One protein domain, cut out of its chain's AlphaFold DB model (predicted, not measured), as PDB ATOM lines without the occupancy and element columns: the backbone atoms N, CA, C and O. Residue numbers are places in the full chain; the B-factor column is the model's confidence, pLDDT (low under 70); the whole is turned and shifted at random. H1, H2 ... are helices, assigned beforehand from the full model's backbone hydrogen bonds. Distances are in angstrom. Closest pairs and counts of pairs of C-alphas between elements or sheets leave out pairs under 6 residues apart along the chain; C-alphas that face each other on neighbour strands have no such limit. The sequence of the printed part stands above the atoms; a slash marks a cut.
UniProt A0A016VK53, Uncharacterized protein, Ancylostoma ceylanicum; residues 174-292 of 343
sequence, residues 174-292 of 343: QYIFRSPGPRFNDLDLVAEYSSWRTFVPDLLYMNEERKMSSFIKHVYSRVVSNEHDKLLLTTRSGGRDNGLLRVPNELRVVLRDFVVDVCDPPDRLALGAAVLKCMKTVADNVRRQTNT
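Overview. This is residues 174 to 292 of the 343 residues of an uncharacterized protein of Ancylostoma ceylanicum (UniProt A0A016VK53). Crossed helices form a compact body: H4, H2 and H3 pack in turn along the long H5, and H1 packs on H2, away from H5. The printed part has 119 residues with five named helices, in the order H1 to H5 along the chain, and no named strand; the class is all helix, with 72 of the 119 residues in the named helices. The radius of gyration of the C-alphas is 14.1 A; the spans are 39 by 29 by 27 A.

Along the chain. Residues 176 to 177 pair antiparallel with residues 187 to 188. H1, residues 189 to 199, begins at C-alpha (43.017, 28.893, 220.906). H2 is residues 208 to 223, 22.2 A long; H3, residues 227 to 233; H4, residues 249 to 263, 21.2 A; H5, residues 268 to 290, 33.1 A, ending at C-alpha (26.485, 16.288, 234.477).

Arrangement. The hub, H5, touches H4, H2 and H3; the closest C-alphas are Gly 272 to Arg 256, 5.8 A, Cys 278 to Ser 213, 5.8 A, and Arg 287 to Leu 231, 6.3 A. H1 touches H2 at a steep tilt of 66 degrees, C-alphas 196 and 215 closest at 6.8 A. In H1, H2, H4 and H5 every O i to N i+4 pair is within hydrogen-bond range; in H3 0 of 3 are, against 3 of 4 O i to N i+3 pairs.

Size, cuts and confidence. The printed part has no cut. The H3 to H4 link is long. Residues 225 to 246 and 289 to 292 have pLDDT under 70.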
ATOM      1  N   GLN A 174      44.570  31.511 212.039       85.62
ATOM      2  CA  GLN A 174      44.372  30.093 211.716       85.62
ATOM      3  C   GLN A 174      43.770  29.289 212.881       85.62
ATOM      4  O   GLN A 174      43.076  28.303 212.645       85.62
ATOM      5  N   TYR A 175      44.018  29.704 214.128       89.12
ATOM      6  CA  TYR A 175      43.577  28.985 215.329       89.12
ATOM      7  C   TYR A 175      42.380  29.645 216.029       89.12
ATOM      8  O   TYR A 175      42.098  29.353 217.192       89.12
ATOM      9  N   ILE A 176      41.665  30.525 215.317       90.06
ATOM     10  CA  ILE A 176      40.413  31.117 215.786       90.06
ATOM     11  C   ILE A 176      39.250  30.229 215.335       90.06
ATOM     12  O   ILE A 176      38.886  30.205 214.158       90.06
ATOM     13  N   PHE A 177      38.631  29.523 216.279       88.81
ATOM     14  CA  PHE A 177      37.329  28.905 216.058       88.81
ATOM     15  C   PHE A 177      36.257  29.999 216.045       88.81
ATOM     16  O   PHE A 177      36.084  30.713 217.031       88.81
ATOM     17  N   ARG A 178      35.524  30.112 214.933       87.94
ATOM     18  CA  ARG A 178      34.310  30.931 214.843       87.94
ATOM     19  C   ARG A 178      33.085  30.042 214.993       87.94
ATOM     20  O   ARG A 178      32.998  28.985 214.366       87.94
ATOM     21  N   SER A 179      32.161  30.470 215.835       81.62
ATOM     22  CA  SER A 179      30.974  29.718 216.210       81.62
ATOM     23  C   SER A 179      29.973  29.598 215.046       81.62
ATOM     24  O   SER A 179      29.731  30.563 214.319       81.62
ATOM     25  N   PRO A 180      29.322  28.435 214.863       74.50
ATOM     26  CA  PRO A 180      28.265  28.257 213.863       74.50
ATOM     27  C   PRO A 180      26.893  28.790 214.333       74.50
ATOM     28  O   PRO A 180      25.862  28.420 213.770       74.50
ATOM     29  N   GLY A 181      26.844  29.598 215.399       72.69
ATOM     30  CA  GLY A 181      25.613  30.140 215.982       72.69
ATOM     31  C   GLY A 181      25.651  30.257 217.515       72.69
ATOM     32  O   GLY A 181      26.564  29.731 218.153       72.69
ATOM     33  N   PRO A 182      24.621  30.872 218.131       70.06
ATOM     34  CA  PRO A 182      24.657  31.462 219.482       70.06
ATOM     35  C   PRO A 182      24.726  30.480 220.668       70.06
ATOM     36  O   PRO A 182      24.521  30.883 221.806       70.06
ATOM     37  N   ARG A 183      24.981  29.189 220.423       71.19
ATOM     38  CA  ARG A 183      25.173  28.154 221.464       71.19
ATOM     39  C   ARG A 183      26.643  27.799 221.695       71.19
ATOM     40  O   ARG A 183      26.946  26.971 222.548       71.19
ATOM     41  N   PHE A 184      27.539  28.402 220.919       80.94
ATOM     42  CA  PHE A 184      28.977  28.291 221.090       80.94
ATOM     43  C   PHE A 184      29.598  29.687 221.055       80.94
ATOM     44  O   PHE A 184      29.142  30.535 220.292       80.94
ATOM     45  N   ASN A 185      30.643  29.911 221.844       84.88
ATOM     46  CA  ASN A 185      31.452  31.126 221.767       84.88
ATOM     47  C   ASN A 185      32.493  31.006 220.641       84.88
ATOM     48  O   ASN A 185      32.997  29.914 220.367       84.88
ATOM     49  N   ASP A 186      32.863  32.137 220.043       88.50
ATOM     50  CA  ASP A 186      34.112  32.252 219.284       88.50
ATOM     51  C   ASP A 186      35.306  32.089 220.245       88.50
ATOM     52  O   ASP A 186      35.262  32.580 221.373       88.50
ATOM     53  N   LEU A 187      36.377  31.416 219.811       91.00
ATOM     54  CA  LEU A 187      37.581  31.176 220.618       91.00
ATOM     55  C   LEU A 187      38.865  31.400 219.821       91.00
ATOM     56  O   LEU A 187      39.064  30.775 218.781       91.00
ATOM     57  N   ASP A 188      39.791  32.182 220.373       92.62
ATOM     58  CA  ASP A 188      41.206  32.154 219.990       92.62
ATOM     59  C   ASP A 188      41.930  31.087 220.831       92.62
ATOM     60  O   ASP A 188      42.154  31.266 222.033       92.62
ATOM     61  N   LEU A 189      42.305  29.965 220.206       92.38
ATOM     62  CA  LEU A 189      43.017  28.893 220.906       92.38
ATOM     63  C   LEU A 189      44.415  29.307 221.380       92.38
ATOM     64  O   LEU A 189      44.908  28.708 222.331       92.38
ATOM     65  N   VAL A 190      45.053  30.319 220.781       92.62
ATOM     66  CA  VAL A 190      46.364  30.821 221.225       92.62
ATOM     67  C   VAL A 190      46.231  31.585 222.542       92.62
ATOM     68  O   VAL A 190      47.041  31.394 223.459       92.62
ATOM     69  N   ALA A 191      45.192  32.417 222.652       91.69
ATOM     70  CA  ALA A 191      44.857  33.131 223.879       91.69
ATOM     71  C   ALA A 191      44.468  32.147 224.995       91.69
ATOM     72  O   ALA A 191      45.049  32.185 226.081       91.69
ATOM     73  N   GLU A 192      43.566  31.202 224.709       93.12
ATOM     74  CA  GLU A 192      43.119  30.212 225.695       93.12
ATOM     75  C   GLU A 192      44.235  29.245 226.115       93.12
ATOM     76  O   GLU A 192      44.370  28.947 227.299       93.12
ATOM     77  N   TYR A 193      45.103  28.810 225.196       92.75
ATOM     78  CA  TYR A 193      46.294  28.014 225.525       92.75
ATOM     79  C   TYR A 193      47.290  28.786 226.393       92.75
ATOM     80  O   TYR A 193      47.937  28.204 227.262       92.75
ATOM     81  N   SER A 194      47.415  30.099 226.197       90.75
ATOM     82  CA  SER A 194      48.289  30.934 227.024       90.75
ATOM     83  C   SER A 194      47.703  31.168 228.419       90.75
ATOM     84  O   SER A 194      48.434  31.025 229.397       90.75
ATOM     85  N   SER A 195      46.388  31.389 228.532       91.38
ATOM     86  CA  SER A 195      45.684  31.401 229.823       91.38
ATOM     87  C   SER A 195      45.839  30.062 230.556       91.38
ATOM     88  O   SER A 195      46.320  30.026 231.689       91.38
ATOM     89  N   TRP A 196      45.546  28.948 229.882       93.12
ATOM     90  CA  TRP A 196      45.685  27.588 230.405       93.12
ATOM     91  C   TRP A 196      47.111  27.275 230.890       93.12
ATOM     92  O   TRP A 196      47.273  26.765 232.001       93.12
ATOM     93  N   ARG A 197      48.149  27.657 230.124       89.88
ATOM     94  CA  ARG A 197      49.564  27.532 230.537       89.88
ATOM     95  C   ARG A 197      49.880  28.251 231.850       89.88
ATOM     96  O   ARG A 197      50.707  27.756 232.607       89.88
ATOM     97  N   THR A 198      49.260  29.404 232.104       85.50
ATOM     98  CA  THR A 198      49.467  30.178 233.343       85.50
ATOM     99  C   THR A 198      48.597  29.723 234.515       85.50
ATOM    100  O   THR A 198      48.946  29.992 235.660       85.50
ATOM    101  N   PHE A 199      47.472  29.052 234.249       83.06
ATOM    102  CA  PHE A 199      46.469  28.725 235.266       83.06
ATOM    103  C   PHE A 199      46.612  27.316 235.860       83.06
ATOM    104  O   PHE A 199      46.222  27.102 237.004       83.06
ATOM    105  N   VAL A 200      47.138  26.341 235.110       80.75
ATOM    106  CA  VAL A 200      47.180  24.934 235.550       80.75
ATOM    107  C   VAL A 200      48.399  24.645 236.442       80.75
ATOM    108  O   VAL A 200      49.529  24.707 235.949       80.75
ATOM    109  N   PRO A 201      48.204  24.248 237.720       72.00
ATOM    110  CA  PRO A 201      49.295  23.796 238.582       72.00
ATOM    111  C   PRO A 201      49.976  22.545 238.025       72.00
ATOM    112  O   PRO A 201      49.356  21.733 237.335       72.00
ATOM    113  N   ASP A 202      51.263  22.383 238.333       72.44
ATOM    114  CA  ASP A 202      52.077  21.210 237.990       72.44
ATOM    115  C   ASP A 202      52.125  20.827 236.499       72.44
ATOM    116  O   ASP A 202      52.564  19.730 236.146       72.44
ATOM    117  N   LEU A 203      51.761  21.744 235.594       77.06
ATOM    118  CA  LEU A 203      51.687  21.499 234.148       77.06
ATOM    119  C   LEU A 203      52.985  20.925 233.547       77.06
ATOM    120  O   LEU A 203      52.953  20.166 232.576       77.06
ATOM    121  N   LEU A 204      54.136  21.258 234.136       72.31
ATOM    122  CA  LEU A 204      55.448  20.763 233.715       72.31
ATOM    123  C   LEU A 204      55.718  19.301 234.113       72.31
ATOM    124  O   LEU A 204      56.554  18.678 233.453       72.31
ATOM    125  N   TYR A 205      55.019  18.781 235.130       74.06
ATOM    126  CA  TYR A 205      55.099  17.412 235.659       74.06
ATOM    127  C   TYR A 205      53.977  16.495 235.134       74.06
ATOM    128  O   TYR A 205      54.078  15.271 235.220       74.06
ATOM    129  N   MET A 206      52.905  17.060 234.570       77.50
ATOM    130  CA  MET A 206      51.837  16.298 233.913       77.50
ATOM    131  C   MET A 206      52.356  15.556 232.670       77.50
ATOM    132  O   MET A 206      53.078  16.129 231.853       77.50
ATOM    133  N   ASN A 207      51.927  14.303 232.478       83.19
ATOM    134  CA  ASN A 207      52.177  13.573 231.231       83.19
ATOM    135  C   ASN A 207      51.346  14.146 230.062       83.19
ATOM    136  O   ASN A 207      50.338  14.823 230.275       83.19
ATOM    137  N   GLU A 208      51.755  13.871 228.821       81.50
ATOM    138  CA  GLU A 208      51.158  14.502 227.632       81.50
ATOM    139  C   GLU A 208      49.660  14.213 227.466       81.50
ATOM    140  O   GLU A 208      48.900  15.124 227.151       81.50
ATOM    141  N   GLU A 209      49.194  12.990 227.743       82.75
ATOM    142  CA  GLU A 209      47.760  12.668 227.680       82.75
ATOM    143  C   GLU A 209      46.948  13.483 228.700       82.75
ATOM    144  O   GLU A 209      45.877  14.002 228.371       82.75
ATOM    145  N   ARG A 210      47.472  13.672 229.921       84.69
ATOM    146  CA  ARG A 210      46.834  14.497 230.955       84.69
ATOM    147  C   ARG A 210      46.907  15.989 230.615       84.69
ATOM    148  O   ARG A 210      45.930  16.692 230.872       84.69
ATOM    149  N   LYS A 211      47.994  16.474 229.998       88.38
ATOM    150  CA  LYS A 211      48.084  17.848 229.467       88.38
ATOM    151  C   LYS A 211      47.047  18.090 228.372       88.38
ATOM    152  O   LYS A 211      46.237  19.001 228.508       88.38
ATOM    153  N   MET A 212      47.028  17.263 227.322       89.19
ATOM    154  CA  MET A 212      46.063  17.370 226.222       89.19
ATOM    155  C   MET A 212      44.627  17.307 226.751       89.19
ATOM    156  O   MET A 212      43.814  18.169 226.433       89.19
ATOM    157  N   SER A 213      44.328  16.351 227.635       89.62
ATOM    158  CA  SER A 213      43.005  16.229 228.259       89.62
ATOM    159  C   SER A 213      42.635  17.434 229.135       89.62
ATOM    160  O   SER A 213      41.462  17.793 229.196       89.62
ATOM    161  N   SER A 214      43.602  18.073 229.802       90.75
ATOM    162  CA  SER A 214      43.386  19.307 230.570       90.75
ATOM    163  C   SER A 214      43.103  20.500 229.653       90.75
ATOM    164  O   SER A 214      42.114  21.201 229.858       90.75
ATOM    165  N   PHE A 215      43.889  20.684 228.586       92.75
ATOM    166  CA  PHE A 215      43.655  21.763 227.623       92.75
ATOM    167  C   PHE A 215      42.307  21.616 226.906       92.75
ATOM    168  O   PHE A 215      41.550  22.574 226.805       92.75
ATOM    169  N   ILE A 216      41.949  20.401 226.481       91.31
ATOM    170  CA  ILE A 216      40.650  20.131 225.850       91.31
ATOM    171  C   ILE A 216      39.492  20.406 226.829       91.31
ATOM    172  O   ILE A 216      38.485  20.977 226.418       91.31
ATOM    173  N   LYS A 217      39.630  20.066 228.123       88.69
ATOM    174  CA  LYS A 217      38.639  20.436 229.155       88.69
ATOM    175  C   LYS A 217      38.477  21.954 229.268       88.69
ATOM    176  O   LYS A 217      37.347  22.431 229.264       88.69
ATOM    177  N   HIS A 218      39.588  22.692 229.318       90.50
ATOM    178  CA  HIS A 218      39.600  24.157 229.362       90.50
ATOM    179  C   HIS A 218      38.895  24.759 228.137       90.50
ATOM    180  O   HIS A 218      37.959  25.541 228.293       90.50
ATOM    181  N   VAL A 219      39.244  24.313 226.925       91.00
ATOM    182  CA  VAL A 219      38.590  24.743 225.673       91.00
ATOM    183  C   VAL A 219      37.091  24.420 225.677       91.00
ATOM    184  O   VAL A 219      36.285  25.268 225.302       91.00
ATOM    185  N   TYR A 220      36.675  23.242 226.156       87.00
ATOM    186  CA  TYR A 220      35.251  22.890 226.256       87.00
ATOM    187  C   TYR A 220      34.483  23.745 227.278       87.00
ATOM    188  O   TYR A 220      33.336  24.096 227.012       87.00
ATOM    189  N   SER A 221      35.098  24.130 228.402       85.12
ATOM    190  CA  SER A 221      34.481  25.059 229.367       85.12
ATOM    191  C   SER A 221      34.427  26.515 228.886       85.12
ATOM    192  O   SER A 221      33.702  27.316 229.464       85.12
ATOM    193  N   ARG A 222      35.176  26.860 227.831       87.50
ATOM    194  CA  ARG A 222      35.181  28.192 227.207       87.50
ATOM    195  C   ARG A 222      34.260  28.275 225.993       87.50
ATOM    196  O   ARG A 222      33.624  29.304 225.784       87.50
ATOM    197  N   VAL A 223      34.153  27.201 225.206       85.62
ATOM    198  CA  VAL A 223      33.333  27.191 223.981       85.62
ATOM    199  C   VAL A 223      31.832  27.145 224.266       85.62
ATOM    200  O   VAL A 223      31.051  27.508 223.394       85.62
ATOM    201  N   VAL A 224      31.417  26.714 225.460       78.38
ATOM    202  CA  VAL A 224      30.009  26.598 225.857       78.38
ATOM    203  C   VAL A 224      29.681  27.623 226.942       78.38
ATOM    204  O   VAL A 224      30.247  27.576 228.029       78.38
ATOM    205  N   SER A 225      28.745  28.528 226.659       68.00
ATOM    206  CA  SER A 225      28.404  29.668 227.527       68.00
ATOM    207  C   SER A 225      27.424  29.329 228.662       68.00
ATOM    208  O   SER A 225      27.319  30.091 229.617       68.00
ATOM    209  N   ASN A 226      26.691  28.214 228.561       69.44
ATOM    210  CA  ASN A 226      25.657  27.793 229.512       69.44
ATOM    211  C   ASN A 226      25.889  26.340 229.958       69.44
ATOM    212  O   ASN A 226      26.116  25.456 229.133       69.44
ATOM    213  N   GLU A 227      25.776  26.079 231.261       66.19
ATOM    214  CA  GLU A 227      25.864  24.748 231.882       66.19
ATOM    215  C   GLU A 227      24.992  23.700 231.163       66.19
ATOM    216  O   GLU A 227      25.447  22.594 230.870       66.19
ATOM    217  N   HIS A 228      23.767  24.080 230.792       62.34
ATOM    218  CA  HIS A 228      22.794  23.224 230.110       62.34
ATOM    219  C   HIS A 228      23.256  22.806 228.705       62.34
ATOM    220  O   HIS A 228      22.993  21.688 228.257       62.34
ATOM    221  N   ASP A 229      24.006  23.677 228.026       65.00
ATOM    222  CA  ASP A 229      24.545  23.414 226.696       65.00
ATOM    223  C   ASP A 229      25.807  22.526 226.735       65.00
ATOM    224  O   ASP A 229      26.219  22.014 225.692       65.00
ATOM    225  N   LYS A 230      26.390  22.229 227.913       66.88
ATOM    226  CA  LYS A 230      27.517  21.272 228.032       66.88
ATOM    227  C   LYS A 230      27.130  19.895 227.481       66.88
ATOM    228  O   LYS A 230      27.938  19.238 226.823       66.88
ATOM    229  N   LEU A 231      25.866  19.498 227.664       61.56
ATOM    230  CA  LEU A 231      25.302  18.261 227.118       61.56
ATOM    231  C   LEU A 231      25.214  18.255 225.582       61.56
ATOM    232  O   LEU A 231      25.168  17.173 224.984       61.56
ATOM    233  N   LEU A 232      25.240  19.419 224.913       62.53
ATOM    234  CA  LEU A 232      25.288  19.479 223.450       62.53
ATOM    235  C   LEU A 232      26.579  18.879 222.903       62.53
ATOM    236  O   LEU A 232      26.519  18.252 221.855       62.53
ATOM    237  N   LEU A 233      27.707  18.965 223.614       64.25
ATOM    238  CA  LEU A 233      28.952  18.305 223.201       64.25
ATOM    239  C   LEU A 233      28.828  16.759 223.189       64.25
ATOM    240  O   LEU A 233      29.696  16.073 222.643       64.25
ATOM    241  N   THR A 234      27.773  16.188 223.793       56.72
ATOM    242  CA  THR A 234      27.748  14.792 224.264       56.72
ATOM    243  C   THR A 234      26.404  14.056 224.099       56.72
ATOM    244  O   THR A 234      25.842  13.558 225.075       56.72
ATOM    245  N   THR A 235      25.888  13.885 222.881       54.53
ATOM    246  CA  THR A 235      24.638  13.118 222.655       54.53
ATOM    247  C   THR A 235      24.858  11.754 221.999       54.53
ATOM    248  O   THR A 235      25.452  11.672 220.924       54.53
ATOM    249  N   ARG A 236      24.294  10.690 222.589       48.22
ATOM    250  CA  ARG A 236      24.147   9.370 221.949       48.22
ATOM    251  C   ARG A 236      22.952   9.426 220.989       48.22
ATOM    252  O   ARG A 236      21.861   9.783 221.421       48.22
ATOM    253  N   SER A 237      23.138   9.074 219.717       39.53
ATOM    254  CA  SER A 237      22.013   8.836 218.795       39.53
ATOM    255  C   SER A 237      21.653   7.348 218.795       39.53
ATOM    256  O   SER A 237      22.505   6.511 219.101       39.53
ATOM    257  N   GLY A 238      20.389   7.021 218.508       44.31
ATOM    258  CA  GLY A 238      19.775   5.712 218.768       44.31
ATOM    259  C   GLY A 238      20.659   4.505 218.423       44.31
ATOM    260  O   GLY A 238      20.845   4.169 217.257       44.31
ATOM    261  N   GLY A 239      21.193   3.843 219.454       46.66
ATOM    262  CA  GLY A 239      21.913   2.573 219.336       46.66
ATOM    263  C   GLY A 239      23.304   2.605 218.685       46.66
ATOM    264  O   GLY A 239      23.876   1.533 218.512       46.66
ATOM    265  N   ARG A 240      23.879   3.769 218.334       45.47
ATOM    266  CA  ARG A 240      25.247   3.851 217.774       45.47
ATOM    267  C   ARG A 240      26.110   4.869 218.518       45.47
ATOM    268  O   ARG A 240      25.748   6.039 218.638       45.47
ATOM    269  N   ASP A 241      27.285   4.432 218.971       46.88
ATOM    270  CA  ASP A 241      28.244   5.238 219.745       46.88
ATOM    271  C   ASP A 241      29.100   6.170 218.869       46.88
ATOM    272  O   ASP A 241      30.336   6.193 218.930       46.88
ATOM    273  N   ASN A 242      28.401   6.988 218.078       46.41
ATOM    274  CA  ASN A 242      28.939   8.061 217.246       46.41
ATOM    275  C   ASN A 242      29.446   9.216 218.132       46.41
ATOM    276  O   ASN A 242      28.832  10.280 218.224       46.41
ATOM    277  N   GLY A 243      30.558   8.986 218.832       49.62
ATOM    278  CA  GLY A 243      31.216   9.999 219.657       49.62
ATOM    279  C   GLY A 243      31.541  11.259 218.852       49.62
ATOM    280  O   GLY A 243      31.871  11.170 217.672       49.62
ATOM    281  N   LEU A 244      31.462  12.420 219.509       53.78
ATOM    282  CA  LEU A 244      31.671  13.756 218.927       53.78
ATOM    283  C   LEU A 244      30.588  14.260 217.944       53.78
ATOM    284  O   LEU A 244      30.788  15.307 217.332       53.78
ATOM    285  N   LEU A 245      29.422  13.599 217.843       50.94
ATOM    286  CA  LEU A 245      28.322  13.914 216.900       50.94
ATOM    287  C   LEU A 245      27.832  15.380 216.861       50.94
ATOM    288  O   LEU A 245      27.178  15.777 215.901       50.94
ATOM    289  N   ARG A 246      28.098  16.171 217.906       63.78
ATOM    290  CA  ARG A 246      27.689  17.581 218.028       63.78
ATOM    291  C   ARG A 246      28.815  18.539 218.437       63.78
ATOM    292  O   ARG A 246      28.566  19.732 218.565       63.78
ATOM    293  N   VAL A 247      30.050  18.056 218.597       71.94
ATOM    294  CA  VAL A 247      31.205  18.965 218.691       71.94
ATOM    295  C   VAL A 247      31.445  19.513 217.278       71.94
ATOM    296  O   VAL A 247      31.636  18.682 216.374       71.94
ATOM    297  N   PRO A 248      31.420  20.848 217.056       78.81
ATOM    298  CA  PRO A 248      31.572  21.443 215.728       78.81
ATOM    299  C   PRO A 248      32.774  20.858 214.988       78.81
ATOM    300  O   PRO A 248      33.835  20.635 215.579       78.81
ATOM    301  N   ASN A 249      32.606  20.543 213.704       82.69
ATOM    302  CA  ASN A 249      33.657  19.875 212.937       82.69
ATOM    303  C   ASN A 249      34.882  20.784 212.773       82.69
ATOM    304  O   ASN A 249      36.019  20.328 212.810       82.69
ATOM    305  N   GLU A 250      34.608  22.076 212.713       85.38
ATOM    306  CA  GLU A 250      35.511  23.209 212.647       85.38
ATOM    307  C   GLU A 250      36.347  23.262 213.934       85.38
ATOM    308  O   GLU A 250      37.570  23.229 213.866       85.38
ATOM    309  N   LEU A 251      35.705  23.198 215.111       87.81
ATOM    310  CA  LEU A 251      36.398  23.111 216.403       87.81
ATOM    311  C   LEU A 251      37.265  21.848 216.499       87.81
ATOM    312  O   LEU A 251      38.383  21.911 217.003       87.81
ATOM    313  N   ARG A 252      36.783  20.700 216.001       87.81
ATOM    314  CA  ARG A 252      37.548  19.437 215.999       87.81
ATOM    315  C   ARG A 252      38.787  19.489 215.113       87.81
ATOM    316  O   ARG A 252      39.809  18.932 215.496       87.81
ATOM    317  N   VAL A 253      38.700  20.133 213.951       89.50
ATOM    318  CA  VAL A 253      39.838  20.334 213.042       89.50
ATOM    319  C   VAL A 253      40.814  21.346 213.641       89.50
ATOM    320  O   VAL A 253      41.969  21.004 213.870       89.50
ATOM    321  N   VAL A 254      40.338  22.543 213.997       92.25
ATOM    322  CA  VAL A 254      41.181  23.643 214.493       92.25
ATOM    323  C   VAL A 254      41.882  23.279 215.809       92.25
ATOM    324  O   VAL A 254      43.071  23.556 215.950       92.25
ATOM    325  N   LEU A 255      41.214  22.587 216.743       92.38
ATOM    326  CA  LEU A 255      41.837  22.135 217.995       92.38
ATOM    327  C   LEU A 255      42.835  20.987 217.788       92.38
ATOM    328  O   LEU A 255      43.876  20.966 218.445       92.38
ATOM    329  N   ARG A 256      42.550  20.046 216.876       92.44
ATOM    330  CA  ARG A 256      43.495  18.979 216.500       92.44
ATOM    331  C   ARG A 256      44.767  19.580 215.916       92.44
ATOM    332  O   ARG A 256      45.855  19.255 216.383       92.44
ATOM    333  N   ASP A 257      44.618  20.447 214.919       91.56
ATOM    334  CA  ASP A 257      45.744  20.993 214.165       91.56
ATOM    335  C   ASP A 257      46.584  21.921 215.045       91.56
ATOM    336  O   ASP A 257      47.796  21.744 215.113       91.56
ATOM    337  N   PHE A 258      45.945  22.772 215.858       93.50
ATOM    338  CA  PHE A 258      46.629  23.557 216.885       93.50
ATOM    339  C   PHE A 258      47.499  22.694 217.813       93.50
ATOM    340  O   PHE A 258      48.683  22.979 217.981       93.50
ATOM    341  N   VAL A 259      46.961  21.619 218.407       90.81
ATOM    342  CA  VAL A 259      47.757  20.768 219.312       90.81
ATOM    343  C   VAL A 259      48.911  20.093 218.561       90.81
ATOM    344  O   VAL A 259      50.020  20.033 219.090       90.81
ATOM    345  N   VAL A 260      48.695  19.647 217.320       89.69
ATOM    346  CA  VAL A 260      49.748  19.035 216.495       89.69
ATOM    347  C   VAL A 260      50.853  20.040 216.131       89.69
ATOM    348  O   VAL A 260      52.023  19.686 216.243       89.69
ATOM    349  N   ASP A 261      50.528  21.289 215.789       89.69
ATOM    350  CA  ASP A 261      51.503  22.348 215.465       89.69
ATOM    351  C   ASP A 261      52.230  22.930 216.695       89.69
ATOM    352  O   ASP A 261      53.365  23.422 216.612       89.69
ATOM    353  N   VAL A 262      51.621  22.845 217.880       89.19
ATOM    354  CA  VAL A 262      52.302  23.176 219.138       89.19
ATOM    355  C   VAL A 262      53.274  22.067 219.541       89.19
ATOM    356  O   VAL A 262      54.425  22.378 219.851       89.19
ATOM    357  N   CYS A 263      52.850  20.800 219.504       85.38
ATOM    358  CA  CYS A 263      53.700  19.647 219.817       85.38
ATOM    359  C   CYS A 263      54.848  19.452 218.814       85.38
ATOM    360  O   CYS A 263      55.952  19.115 219.232       85.38
ATOM    361  N   ASP A 264      54.560  19.653 217.525       84.06
ATOM    362  CA  ASP A 264      55.413  19.380 216.362       84.06
ATOM    363  C   ASP A 264      56.085  17.983 216.374       84.06
ATOM    364  O   ASP A 264      57.311  17.864 216.421       84.06
ATOM    365  N   PRO A 265      55.291  16.890 216.413       80.56
ATOM    366  CA  PRO A 265      55.810  15.526 216.512       80.56
ATOM    367  C   PRO A 265      56.350  15.001 215.167       80.56
ATOM    368  O   PRO A 265      55.892  15.436 214.109       80.56
ATOM    369  N   PRO A 266      57.214  13.966 215.178       74.00
ATOM    370  CA  PRO A 266      57.607  13.261 213.956       74.00
ATOM    371  C   PRO A 266      56.431  12.514 213.299       74.00
ATOM    372  O   PRO A 266      56.348  12.470 212.075       74.00
ATOM    373  N   ASP A 267      55.489  11.979 214.089       81.19
ATOM    374  CA  ASP A 267      54.223  11.428 213.587       81.19
ATOM    375  C   ASP A 267      53.044  12.348 213.943       81.19
ATOM    376  O   ASP A 267      52.437  12.287 215.020       81.19
ATOM    377  N   ARG A 268      52.716  13.221 212.988       84.69
ATOM    378  CA  ARG A 268      51.600  14.171 213.069       84.69
ATOM    379  C   ARG A 268      50.230  13.493 212.915       84.69
ATOM    380  O   ARG A 268      49.236  14.035 213.398       84.69
ATOM    381  N   LEU A 269      50.157  12.307 212.301       83.44
ATOM    382  CA  LEU A 269      48.905  11.568 212.098       83.44
ATOM    383  C   LEU A 269      48.499  10.800 213.360       83.44
ATOM    384  O   LEU A 269      47.349  10.912 213.795       83.44
ATOM    385  N   ALA A 270      49.436  10.088 213.992       81.12
ATOM    386  CA  ALA A 270      49.193   9.400 215.258       81.12
ATOM    387  C   ALA A 270      48.813  10.385 216.371       81.12
ATOM    388  O   ALA A 270      47.842  10.139 217.092       81.12
ATOM    389  N   LEU A 271      49.498  11.536 216.476       84.69
ATOM    390  CA  LEU A 271      49.101  12.570 217.434       84.69
ATOM    391  C   LEU A 271      47.719  13.151 217.100       84.69
ATOM    392  O   LEU A 271      46.888  13.271 217.996       84.69
ATOM    393  N   GLY A 272      47.423  13.449 215.830       83.44
ATOM    394  CA  GLY A 272      46.102  13.938 215.421       83.44
ATOM    395  C   GLY A 272      44.963  12.975 215.791       83.44
ATOM    396  O   GLY A 272      43.918  13.404 216.287       83.44
ATOM    397  N   ALA A 273      45.180  11.666 215.634       82.69
ATOM    398  CA  ALA A 273      44.245  10.633 216.080       82.69
ATOM    399  C   ALA A 273      44.143  10.551 217.617       82.69
ATOM    400  O   ALA A 273      43.039  10.427 218.157       82.69
ATOM    401  N   ALA A 274      45.263  10.673 218.337       83.12
ATOM    402  CA  ALA A 274      45.291  10.694 219.798       83.12
ATOM    403  C   ALA A 274      44.557  11.915 220.383       83.12
ATOM    404  O   ALA A 274      43.798  11.761 221.341       83.12
ATOM    405  N   VAL A 275      44.694  13.101 219.782       87.44
ATOM    406  CA  VAL A 275      43.956  14.311 220.185       87.44
ATOM    407  C   VAL A 275      42.453  14.113 219.991       87.44
ATOM    408  O   VAL A 275      41.690  14.361 220.921       87.44
ATOM    409  N   LEU A 276      42.009  13.572 218.850       87.38
ATOM    410  CA  LEU A 276      40.590  13.259 218.622       87.38
ATOM    411  C   LEU A 276      40.050  12.194 219.602       87.38
ATOM    412  O   LEU A 276      38.908  12.297 220.060       87.38
ATOM    413  N   LYS A 277      40.873  11.210 219.993       84.88
ATOM    414  CA  LYS A 277      40.545  10.251 221.063       84.88
ATOM    415  C   LYS A 277      40.396  10.960 222.416       84.88
ATOM    416  O   LYS A 277      39.394  10.741 223.093       84.88
ATOM    417  N   CYS A 278      41.322  11.851 222.781       85.44
ATOM    418  CA  CYS A 278      41.227  12.667 223.997       85.44
ATOM    419  C   CYS A 278      39.975  13.559 223.980       85.44
ATOM    420  O   CYS A 278      39.261  13.618 224.977       85.44
ATOM    421  N   MET A 279      39.642  14.177 222.841       87.44
ATOM    422  CA  MET A 279      38.416  14.966 222.658       87.44
ATOM    423  C   MET A 279      37.147  14.157 222.929       87.44
ATOM    424  O   MET A 279      36.228  14.675 223.570       87.44
ATOM    425  N   LYS A 280      37.096  12.891 222.484       83.75
ATOM    426  CA  LYS A 280      35.987  11.976 222.797       83.75
ATOM    427  C   LYS A 280      35.962  11.626 224.286       83.75
ATOM    428  O   LYS A 280      34.925  11.798 224.916       83.75
ATOM    429  N   THR A 281      37.089  11.202 224.862       83.62
ATOM    430  CA  THR A 281      37.191  10.828 226.286       83.62
ATOM    431  C   THR A 281      36.821  11.982 227.221       83.62
ATOM    432  O   THR A 281      36.106  11.779 228.200       83.62
ATOM    433  N   VAL A 282      37.262  13.208 226.924       84.44
ATOM    434  CA  VAL A 282      36.897  14.404 227.696       84.44
ATOM    435  C   VAL A 282      35.396  14.678 227.599       84.44
ATOM    436  O   VAL A 282      34.767  14.884 228.634       84.44
ATOM    437  N   ALA A 283      34.807  14.607 226.401       80.31
ATOM    438  CA  ALA A 283      33.367  14.776 226.215       80.31
ATOM    439  C   ALA A 283      32.572  13.705 226.996       80.31
ATOM    440  O   ALA A 283      31.717  14.032 227.819       80.31
ATOM    441  N   ASP A 284      32.897  12.420 226.818       77.50
ATOM    442  CA  ASP A 284      32.253  11.310 227.532       77.50
ATOM    443  C   ASP A 284      32.364  11.435 229.067       77.50
ATOM    444  O   ASP A 284      31.450  11.006 229.775       77.50
ATOM    445  N   ASN A 285      33.432  12.053 229.586       78.69
ATOM    446  CA  ASN A 285      33.600  12.338 231.013       78.69
ATOM    447  C   ASN A 285      32.756  13.528 231.498       78.69
ATOM    448  O   ASN A 285      32.111  13.397 232.535       78.69
ATOM    449  N   VAL A 286      32.687  14.636 230.748       74.88
ATOM    450  CA  VAL A 286      31.803  15.774 231.085       74.88
ATOM    451  C   VAL A 286      30.351  15.301 231.198       74.88
ATOM    452  O   VAL A 286      29.710  15.551 232.215       74.88
ATOM    453  N   ARG A 287      29.864  14.500 230.237       70.25
ATOM    454  CA  ARG A 287      28.511  13.913 230.307       70.25
ATOM    455  C   ARG A 287      28.297  13.056 231.555       70.25
ATOM    456  O   ARG A 287      27.215  13.077 232.130       70.25
ATOM    457  N   ARG A 288      29.295  12.260 231.962       71.75
ATOM    458  CA  ARG A 288      29.194  11.444 233.184       71.75
ATOM    459  C   ARG A 288      29.030  12.331 234.417       71.75
ATOM    460  O   ARG A 288      28.200  12.000 235.249       71.75
ATOM    461  N   GLN A 289      29.759  13.443 234.510       69.75
ATOM    462  CA  GLN A 289      29.656  14.375 235.638       69.75
ATOM    463  C   GLN A 289      28.270  15.042 235.679       69.75
ATOM    464  O   GLN A 289      27.559  14.866 236.663       69.75
ATOM    465  N   THR A 290      27.817  15.649 234.574       65.44
ATOM    466  CA  THR A 290      26.485  16.288 234.477       65.44
ATOM    467  C   THR A 290      25.310  15.320 234.699       65.44
ATOM    468  O   THR A 290      24.239  15.743 235.112       65.44
ATOM    469  N   ASN A 291      25.492  14.016 234.466       61.03
ATOM    470  CA  ASN A 291      24.480  12.993 234.764       61.03
ATOM    471  C   ASN A 291      24.558  12.423 236.198       61.03
ATOM    472  O   ASN A 291      23.734  11.575 236.539       61.03
ATOM    473  N   THR A 292      25.563  12.797 237.001       59.25
ATOM    474  CA  THR A 292      25.810  12.223 238.343       59.25
ATOM    475  C   THR A 292      25.566  13.226 239.472       59.25
ATOM    476  O   THR A 292      25.293  12.804 240.592       59.25
TER     477      THR A 292